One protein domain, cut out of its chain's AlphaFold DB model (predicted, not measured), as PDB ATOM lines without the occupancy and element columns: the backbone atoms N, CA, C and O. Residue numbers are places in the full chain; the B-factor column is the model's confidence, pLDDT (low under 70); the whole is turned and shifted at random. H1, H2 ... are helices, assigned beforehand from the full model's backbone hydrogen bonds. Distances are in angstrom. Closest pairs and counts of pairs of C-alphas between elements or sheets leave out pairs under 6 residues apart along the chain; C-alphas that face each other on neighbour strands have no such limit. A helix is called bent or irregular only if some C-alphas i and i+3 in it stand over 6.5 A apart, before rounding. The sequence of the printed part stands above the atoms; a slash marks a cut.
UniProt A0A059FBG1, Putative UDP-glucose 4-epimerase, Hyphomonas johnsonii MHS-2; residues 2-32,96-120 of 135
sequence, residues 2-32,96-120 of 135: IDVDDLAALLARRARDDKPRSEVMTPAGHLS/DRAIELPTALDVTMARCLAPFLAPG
ATOM      1  N   ILE A   2      -2.462 -25.041 -36.996       92.81
ATOM      2  CA  ILE A   2      -3.609 -25.909 -37.279       92.81
ATOM      3  C   ILE A   2      -3.216 -27.368 -37.012       92.81
ATOM      4  O   ILE A   2      -2.077 -27.738 -37.299       92.81
ATOM      5  N   ASP A   3      -4.122 -28.170 -36.448       95.50
ATOM      6  CA  ASP A   3      -3.930 -29.621 -36.355       95.50
ATOM      7  C   ASP A   3      -4.060 -30.247 -37.754       95.50
ATOM      8  O   ASP A   3      -4.891 -29.827 -38.565       95.50
ATOM      9  N   VAL A   4      -3.218 -31.232 -38.063       95.44
ATOM     10  CA  VAL A   4      -3.190 -31.848 -39.396       95.44
ATOM     11  C   VAL A   4      -4.497 -32.572 -39.724       95.44
ATOM     12  O   VAL A   4      -4.938 -32.526 -40.875       95.44
ATOM     13  N   ASP A   5      -5.155 -33.168 -38.728       96.38
ATOM     14  CA  ASP A   5      -6.416 -33.885 -38.919       96.38
ATOM     15  C   ASP A   5      -7.567 -32.904 -39.166       96.38
ATOM     16  O   ASP A   5      -8.417 -33.142 -40.028       96.38
ATOM     17  N   ASP A   6      -7.563 -31.752 -38.486       96.00
ATOM     18  CA  ASP A   6      -8.544 -30.688 -38.722       96.00
ATOM     19  C   ASP A   6      -8.418 -30.128 -40.145       96.00
ATOM     20  O   ASP A   6      -9.426 -29.910 -40.829       96.00
ATOM     21  N   LEU A   7      -7.179 -29.921 -40.610       95.12
ATOM     22  CA  LEU A   7      -6.904 -29.481 -41.977       95.12
ATOM     23  C   LEU A   7      -7.356 -30.531 -42.996       95.12
ATOM     24  O   LEU A   7      -8.028 -30.189 -43.969       95.12
ATOM     25  N   ALA A   8      -7.038 -31.806 -42.768       95.75
ATOM     26  CA  ALA A   8      -7.468 -32.897 -43.634       95.75
ATOM     27  C   ALA A   8      -9.000 -32.990 -43.705       95.75
ATOM     28  O   ALA A   8      -9.567 -33.110 -44.794       95.75
ATOM     29  N   ALA A   9      -9.689 -32.854 -42.570       94.56
ATOM     30  CA  ALA A   9     -11.144 -32.848 -42.514       94.56
ATOM     31  C   ALA A   9     -11.748 -31.639 -43.249       94.56
ATOM     32  O   ALA A   9     -12.753 -31.781 -43.950       94.56
ATOM     33  N   LEU A  10     -11.136 -30.454 -43.132       92.69
ATOM     34  CA  LEU A  10     -11.539 -29.266 -43.887       92.69
ATOM     35  C   LEU A  10     -11.404 -29.495 -45.398       92.69
ATOM     36  O   LEU A  10     -12.356 -29.232 -46.134       92.69
ATOM     37  N   LEU A  11     -10.260 -30.015 -45.849       92.31
ATOM     38  CA  LEU A  11     -10.016 -30.330 -47.258       92.31
ATOM     39  C   LEU A  11     -11.016 -31.369 -47.779       92.31
ATOM     40  O   LEU A  11     -11.612 -31.167 -48.835       92.31
ATOM     41  N   ALA A  12     -11.268 -32.435 -47.015       93.25
ATOM     42  CA  ALA A  12     -12.216 -33.482 -47.385       93.25
ATOM     43  C   ALA A  12     -13.657 -32.965 -47.500       93.25
ATOM     44  O   ALA A  12     -14.375 -33.368 -48.413       93.25
ATOM     45  N   ARG A  13     -14.088 -32.062 -46.606       90.62
ATOM     46  CA  ARG A  13     -15.401 -31.405 -46.715       90.62
ATOM     47  C   ARG A  13     -15.483 -30.552 -47.978       90.62
ATOM     48  O   ARG A  13     -16.434 -30.689 -48.732       90.62
ATOM     49  N   ARG A  14     -14.462 -29.734 -48.246       88.12
ATOM     50  CA  ARG A  14     -14.442 -28.842 -49.418       88.12
ATOM     51  C   ARG A  14     -14.363 -29.575 -50.745       88.12
ATOM     52  O   ARG A  14     -14.954 -29.117 -51.710       88.12
ATOM     53  N   ALA A  15     -13.687 -30.717 -50.791       89.38
ATOM     54  CA  ALA A  15     -13.641 -31.551 -51.985       89.38
ATOM     55  C   ALA A  15     -15.007 -32.167 -52.352       89.38
ATOM     56  O   ALA A  15     -15.173 -32.620 -53.478       89.38
ATOM     57  N   ARG A  16     -15.968 -32.206 -51.416       89.94
ATOM     58  CA  ARG A  16     -17.331 -32.724 -51.632       89.94
ATOM     59  C   ARG A  16     -18.356 -31.634 -51.948       89.94
ATOM     60  O   ARG A  16     -19.506 -31.963 -52.207       89.94
ATOM     61  N   ASP A  17     -17.973 -30.361 -51.885       85.81
ATOM     62  CA  ASP A  17     -18.871 -29.268 -52.247       85.81
ATOM     63  C   ASP A  17     -19.032 -29.246 -53.780       85.81
ATOM     64  O   ASP A  17     -18.094 -28.922 -54.503       85.81
ATOM     65  N   ASP A  18     -20.235 -29.529 -54.288       76.56
ATOM     66  CA  ASP A  18     -20.533 -29.575 -55.737       76.56
ATOM     67  C   ASP A  18     -20.434 -28.211 -56.449       76.56
ATOM     68  O   ASP A  18     -20.570 -28.110 -57.670       76.56
ATOM     69  N   LYS A  19     -20.222 -27.126 -55.698       78.31
ATOM     70  CA  LYS A  19     -20.095 -25.776 -56.251       78.31
ATOM     71  C   LYS A  19     -18.621 -25.402 -56.375       78.31
ATOM     72  O   LYS A  19     -17.946 -25.318 -55.347       78.31
ATOM     73  N   PRO A  20     -18.124 -25.079 -57.582       67.62
ATOM     74  CA  PRO A  20     -16.781 -24.541 -57.725       67.62
ATOM     75  C   PRO A  20     -16.669 -23.229 -56.937       67.62
ATOM     76  O   PRO A  20     -17.455 -22.300 -57.132       67.62
ATOM     77  N   ARG A  21     -15.688 -23.160 -56.034       72.25
ATOM     78  CA  ARG A  21     -15.342 -21.947 -55.282       72.25
ATOM     79  C   ARG A  21     -13.970 -21.473 -55.747       72.25
ATOM     80  O   ARG A  21     -13.011 -22.232 -55.705       72.25
ATOM     81  N   SER A  22     -13.870 -20.210 -56.149       78.00
ATOM     82  CA  SER A  22     -12.603 -19.522 -56.455       78.00
ATOM     83  C   SER A  22     -11.967 -18.870 -55.218       78.00
ATOM     84  O   SER A  22     -11.116 -17.991 -55.324       78.00
ATOM     85  N   GLU A  23     -12.414 -19.264 -54.028       85.12
ATOM     86  CA  GLU A  23     -12.054 -18.637 -52.761       85.12
ATOM     87  C   GLU A  23     -10.713 -19.177 -52.247       85.12
ATOM     88  O   GLU A  23     -10.587 -20.363 -51.939       85.12
ATOM     89  N   VAL A  24      -9.722 -18.293 -52.121       88.00
ATOM     90  CA  VAL A  24      -8.470 -18.570 -51.408       88.00
ATOM     91  C   VAL A  24      -8.693 -18.304 -49.922       88.00
ATOM     92  O   VAL A  24      -9.337 -17.322 -49.560       88.00
ATOM     93  N   MET A  25      -8.174 -19.179 -49.061       88.81
ATOM     94  CA  MET A  25      -8.247 -19.005 -47.611       88.81
ATOM     95  C   MET A  25      -6.996 -19.500 -46.906       88.81
ATOM     96  O   MET A  25      -6.336 -20.427 -47.379       88.81
ATOM     97  N   THR A  26      -6.737 -18.935 -45.731       91.19
ATOM     98  CA  THR A  26      -5.632 -19.310 -44.847       91.19
ATOM     99  C   THR A  26      -6.199 -19.813 -43.513       91.19
ATOM    100  O   THR A  26      -6.366 -19.043 -42.562       91.19
ATOM    101  N   PRO A  27      -6.572 -21.108 -43.429       92.75
ATOM    102  CA  PRO A  27      -7.221 -21.648 -42.247       92.75
ATOM    103  C   PRO A  27      -6.235 -21.807 -41.086       92.75
ATOM    104  O   PRO A  27      -5.100 -22.252 -41.259       92.75
ATOM    105  N   ALA A  28      -6.705 -21.529 -39.877       93.44
ATOM    106  CA  ALA A  28      -6.002 -21.813 -38.638       93.44
ATOM    107  C   ALA A  28      -6.943 -22.451 -37.616       93.44
ATOM    108  O   ALA A  28      -8.117 -22.101 -37.522       93.44
ATOM    109  N   GLY A  29      -6.408 -23.371 -36.814       91.62
ATOM    110  CA  GLY A  29      -7.109 -23.858 -35.626       91.62
ATOM    111  C   GLY A  29      -7.090 -22.821 -34.503       91.62
ATOM    112  O   GLY A  29      -8.070 -22.649 -33.792       91.62
ATOM    113  N   HIS A  30      -5.992 -22.069 -34.398       88.31
ATOM    114  CA  HIS A  30      -5.804 -21.030 -33.388       88.31
ATOM    115  C   HIS A  30      -5.265 -19.763 -34.061       88.31
ATOM    116  O   HIS A  30      -4.158 -19.785 -34.610       88.31
ATOM    117  N   LEU A  31      -6.056 -18.682 -34.045       84.81
ATOM    118  CA  LEU A  31      -5.763 -17.425 -34.755       84.81
ATOM    119  C   LEU A  31      -4.651 -16.588 -34.111       84.81
ATOM    120  O   LEU A  31      -4.031 -15.773 -34.784       84.81
ATOM    121  N   SER A  32      -4.398 -16.766 -32.815       82.19
ATOM    122  CA  SER A  32      -3.496 -15.895 -32.053       82.19
ATOM    123  C   SER A  32      -2.617 -16.711 -31.113       82.19
ATOM    124  O   SER A  32      -2.692 -16.561 -29.901       82.19
ATOM    125  N   ASP A  96      -6.641 -15.941 -41.970       87.50
ATOM    126  CA  ASP A  96      -7.893 -15.209 -42.200       87.50
ATOM    127  C   ASP A  96      -9.143 -15.967 -41.735       87.50
ATOM    128  O   ASP A  96     -10.230 -15.387 -41.667       87.50
ATOM    129  N   ARG A  97      -9.014 -17.259 -41.404       89.31
ATOM    130  CA  ARG A  97     -10.163 -18.103 -41.073       89.31
ATOM    131  C   ARG A  97      -9.880 -19.072 -39.939       89.31
ATOM    132  O   ARG A  97      -9.062 -19.976 -40.071       89.31
ATOM    133  N   ALA A  98     -10.639 -18.943 -38.855       90.19
ATOM    134  CA  ALA A  98     -10.690 -19.971 -37.826       90.19
ATOM    135  C   ALA A  98     -11.451 -21.205 -38.329       90.19
ATOM    136  O   ALA A  98     -12.474 -21.089 -39.011       90.19
ATOM    137  N   ILE A  99     -10.970 -22.389 -37.962       91.94
ATOM    138  CA  ILE A  99     -11.770 -23.613 -38.031       91.94
ATOM    139  C   ILE A  99     -12.799 -23.588 -36.898       91.94
ATOM    140  O   ILE A  99     -12.504 -23.140 -35.798       91.94
ATOM    141  N   GLU A 100     -14.012 -24.057 -37.188       88.00
ATOM    142  CA  GLU A 100     -15.171 -23.975 -36.287       88.00
ATOM    143  C   GLU A 100     -15.003 -24.789 -34.994       88.00
ATOM    144  O   GLU A 100     -15.377 -24.333 -33.919       88.00
ATOM    145  N   LEU A 101     -14.402 -25.977 -35.088       89.38
ATOM    146  CA  LEU A 101     -14.132 -26.864 -33.955       89.38
ATOM    147  C   LEU A 101     -12.671 -27.324 -34.010       89.38
ATOM    148  O   LEU A 101     -12.404 -28.431 -34.477       89.38
ATOM    149  N   PRO A 102     -11.717 -26.463 -33.622       94.25
ATOM    150  CA  PRO A 102     -10.309 -26.801 -33.694       94.25
ATOM    151  C   PRO A 102      -9.927 -27.764 -32.570       94.25
ATOM    152  O   PRO A 102     -10.344 -27.614 -31.417       94.25
ATOM    153  N   THR A 103      -9.072 -28.723 -32.891       96.69
ATOM    154  CA  THR A 103      -8.401 -29.569 -31.913       96.69
ATOM    155  C   THR A 103      -7.591 -28.689 -30.953       96.69
ATOM    156  O   THR A 103      -6.872 -27.761 -31.346       96.69
ATOM    157  N   ALA A 104      -7.736 -28.961 -29.653       95.38
ATOM    158  CA  ALA A 104      -7.042 -28.216 -28.612       95.38
ATOM    159  C   ALA A 104      -5.519 -28.378 -28.746       95.38
ATOM    160  O   ALA A 104      -5.029 -29.484 -28.979       95.38
ATOM    161  N   LEU A 105      -4.767 -27.292 -28.525       94.94
ATOM    162  CA  LEU A 105      -3.309 -27.271 -28.698       94.94
ATOM    163  C   LEU A 105      -2.599 -28.384 -27.911       94.94
ATOM    164  O   LEU A 105      -1.710 -29.037 -28.446       94.94
ATOM    165  N   ASP A 106      -3.026 -28.643 -26.672       95.94
ATOM    166  CA  ASP A 106      -2.442 -29.686 -25.817       95.94
ATOM    167  C   ASP A 106      -2.658 -31.096 -26.384       95.94
ATOM    168  O   ASP A 106      -1.788 -31.956 -26.248       95.94
ATOM    169  N   VAL A 107      -3.782 -31.335 -27.069       96.62
ATOM    170  CA  VAL A 107      -4.064 -32.620 -27.724       96.62
ATOM    171  C   VAL A 107      -3.137 -32.807 -28.923       96.62
ATOM    172  O   VAL A 107      -2.496 -33.854 -29.036       96.62
ATOM    173  N   THR A 108      -3.013 -31.788 -29.778       95.88
ATOM    174  CA  THR A 108      -2.068 -31.791 -30.906       95.88
ATOM    175  C   THR A 108      -0.634 -32.001 -30.414       95.88
ATOM    176  O   THR A 108       0.069 -32.890 -30.890       95.88
ATOM    177  N   MET A 109      -0.215 -31.241 -29.397       95.75
ATOM    178  CA  MET A 109       1.115 -31.324 -28.794       95.75
ATOM    179  C   MET A 109       1.401 -32.724 -28.233       95.75
ATOM    180  O   MET A 109       2.456 -33.297 -28.510       95.75
ATOM    181  N   ALA A 110       0.453 -33.312 -27.498       95.19
ATOM    182  CA  ALA A 110       0.581 -34.667 -26.968       95.19
ATOM    183  C   ALA A 110       0.753 -35.711 -28.075       95.19
ATOM    184  O   ALA A 110       1.642 -36.555 -27.976       95.19
ATOM    185  N   ARG A 111      -0.032 -35.629 -29.157       94.94
ATOM    186  CA  ARG A 111       0.103 -36.535 -30.310       94.94
ATOM    187  C   ARG A 111       1.471 -36.406 -30.979       94.94
ATOM    188  O   ARG A 111       2.105 -37.422 -31.253       94.94
ATOM    189  N   CYS A 112       1.949 -35.180 -31.194       93.75
ATOM    190  CA  CYS A 112       3.250 -34.931 -31.814       93.75
ATOM    191  C   CYS A 112       4.424 -35.429 -30.958       93.75
ATOM    192  O   CYS A 112       5.416 -35.915 -31.501       93.75
ATOM    193  N   LEU A 113       4.328 -35.312 -29.629       92.94
ATOM    194  CA  LEU A 113       5.403 -35.697 -28.715       92.94
ATOM    195  C   LEU A 113       5.345 -37.162 -28.265       92.94
ATOM    196  O   LEU A 113       6.371 -37.691 -27.838       92.94
ATOM    197  N   ALA A 114       4.198 -37.836 -28.385       91.62
ATOM    198  CA  ALA A 114       4.009 -39.217 -27.934       91.62
ATOM    199  C   ALA A 114       5.128 -40.193 -28.369       91.62
ATOM    200  O   ALA A 114       5.612 -40.934 -27.507       91.62
ATOM    201  N   PRO A 115       5.635 -40.174 -29.625       89.06
ATOM    202  CA  PRO A 115       6.723 -41.069 -30.047       89.06
ATOM    203  C   PRO A 115       8.044 -40.878 -29.280       89.06
ATOM    204  O   PRO A 115       8.870 -41.791 -29.218       89.06
ATOM    205  N   PHE A 116       8.257 -39.694 -28.702       86.38
ATOM    206  CA  PHE A 116       9.468 -39.332 -27.964       86.38
ATOM    207  C   PHE A 116       9.314 -39.497 -26.448       86.38
ATOM    208  O   PHE A 116      10.317 -39.555 -25.740       86.38
ATOM    209  N   LEU A 117       8.077 -39.562 -25.946       83.94
ATOM    210  CA  LEU A 117       7.769 -39.679 -24.516       83.94
ATOM    211  C   LEU A 117       7.543 -41.127 -24.057       83.94
ATOM    212  O   LEU A 117       7.594 -41.397 -22.858       83.94
ATOM    213  N   ALA A 118       7.313 -42.067 -24.979       78.88
ATOM    214  CA  ALA A 118       7.157 -43.479 -24.642       78.88
ATOM    215  C   ALA A 118       8.437 -44.060 -23.990       78.88
ATOM    216  O   ALA A 118       9.548 -43.731 -24.420       78.88
ATOM    217  N   PRO A 119       8.331 -44.959 -22.988       64.00
ATOM    218  CA  PRO A 119       9.483 -45.690 -22.460       64.00
ATOM    219  C   PRO A 119      10.177 -46.477 -23.584       64.00
ATOM    220  O   PRO A 119       9.576 -47.362 -24.187       64.00
ATOM    221  N   GLY A 120      11.431 -46.130 -23.895       64.88
ATOM    222  CA  GLY A 120      12.159 -46.662 -25.060       64.88
ATOM    223  C   GLY A 120      12.027 -45.835 -26.351       64.88
ATOM    224  O   GLY A 120      12.426 -46.319 -27.409       64.88
TER     225      GLY A 120
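AT A GLANCE: This is residues 2 to 32 and 96 to 120 of the 135 residues of the protein "Putative UDP-glucose 4-epimerase" of Hyphomonas johnsonii MHS-2 (UniProt A0A059FBG1). Two short helices that do not meet, H1 and H2, reach out toward the two ends of a drawn-out, loose model, with a small body of loops and helix beginnings between their far ends. From the end of H1 a long loop, residues 15 to 32, swings out and folds back to the body, where residues 27 to 28 pair with residues 97 to 98; residues 11 to 23 stick out at one end and residues 110 to 120 at the other. The printed part has 56 residues, with H1 then H2 along it and no named strand; the class is all helix, though under half of the residues, 24 of 56, are in named elements. It is loose, with a radius of gyration of the C-alphas of 14.6 A, and only just elongated, spanning 49 by 25 by 16 A.

HOW THE PARTS SIT: H1, residues 4 to 14, and H2, residues 105 to 117, are apart, with no C-alpha of the one within 8 A of the other. The short pairing of residues 27 to 28 with residues 97 to 98 is parallel. Every O i to N i+4 pair is within hydrogen-bond range in H1, and 7 of 9 are in H2.

IN THESE COORDINATES: H1 runs from C-alpha 4 at (-3.190, -31.848, -39.396) to C-alpha 14, 15.4 A. H2 runs 17.2 A to C-alpha 117 at (7.769, -39.679, -24.516), and is irregular: C-alphas 112 and 115 are 7.3 A apart.

THE WHOLE: The C-alphas farthest apart, those of Lys 19 and Gly 120, are 49.5 A apart. Residues 33 to 95 are not printed; C-alphas 32 and 96 are 11.1 A apart across this cut, which the link from H1 to H2 spans. Mean pLDDT of the printed part is 88.9; residues 20, 119 and 120 are under 70.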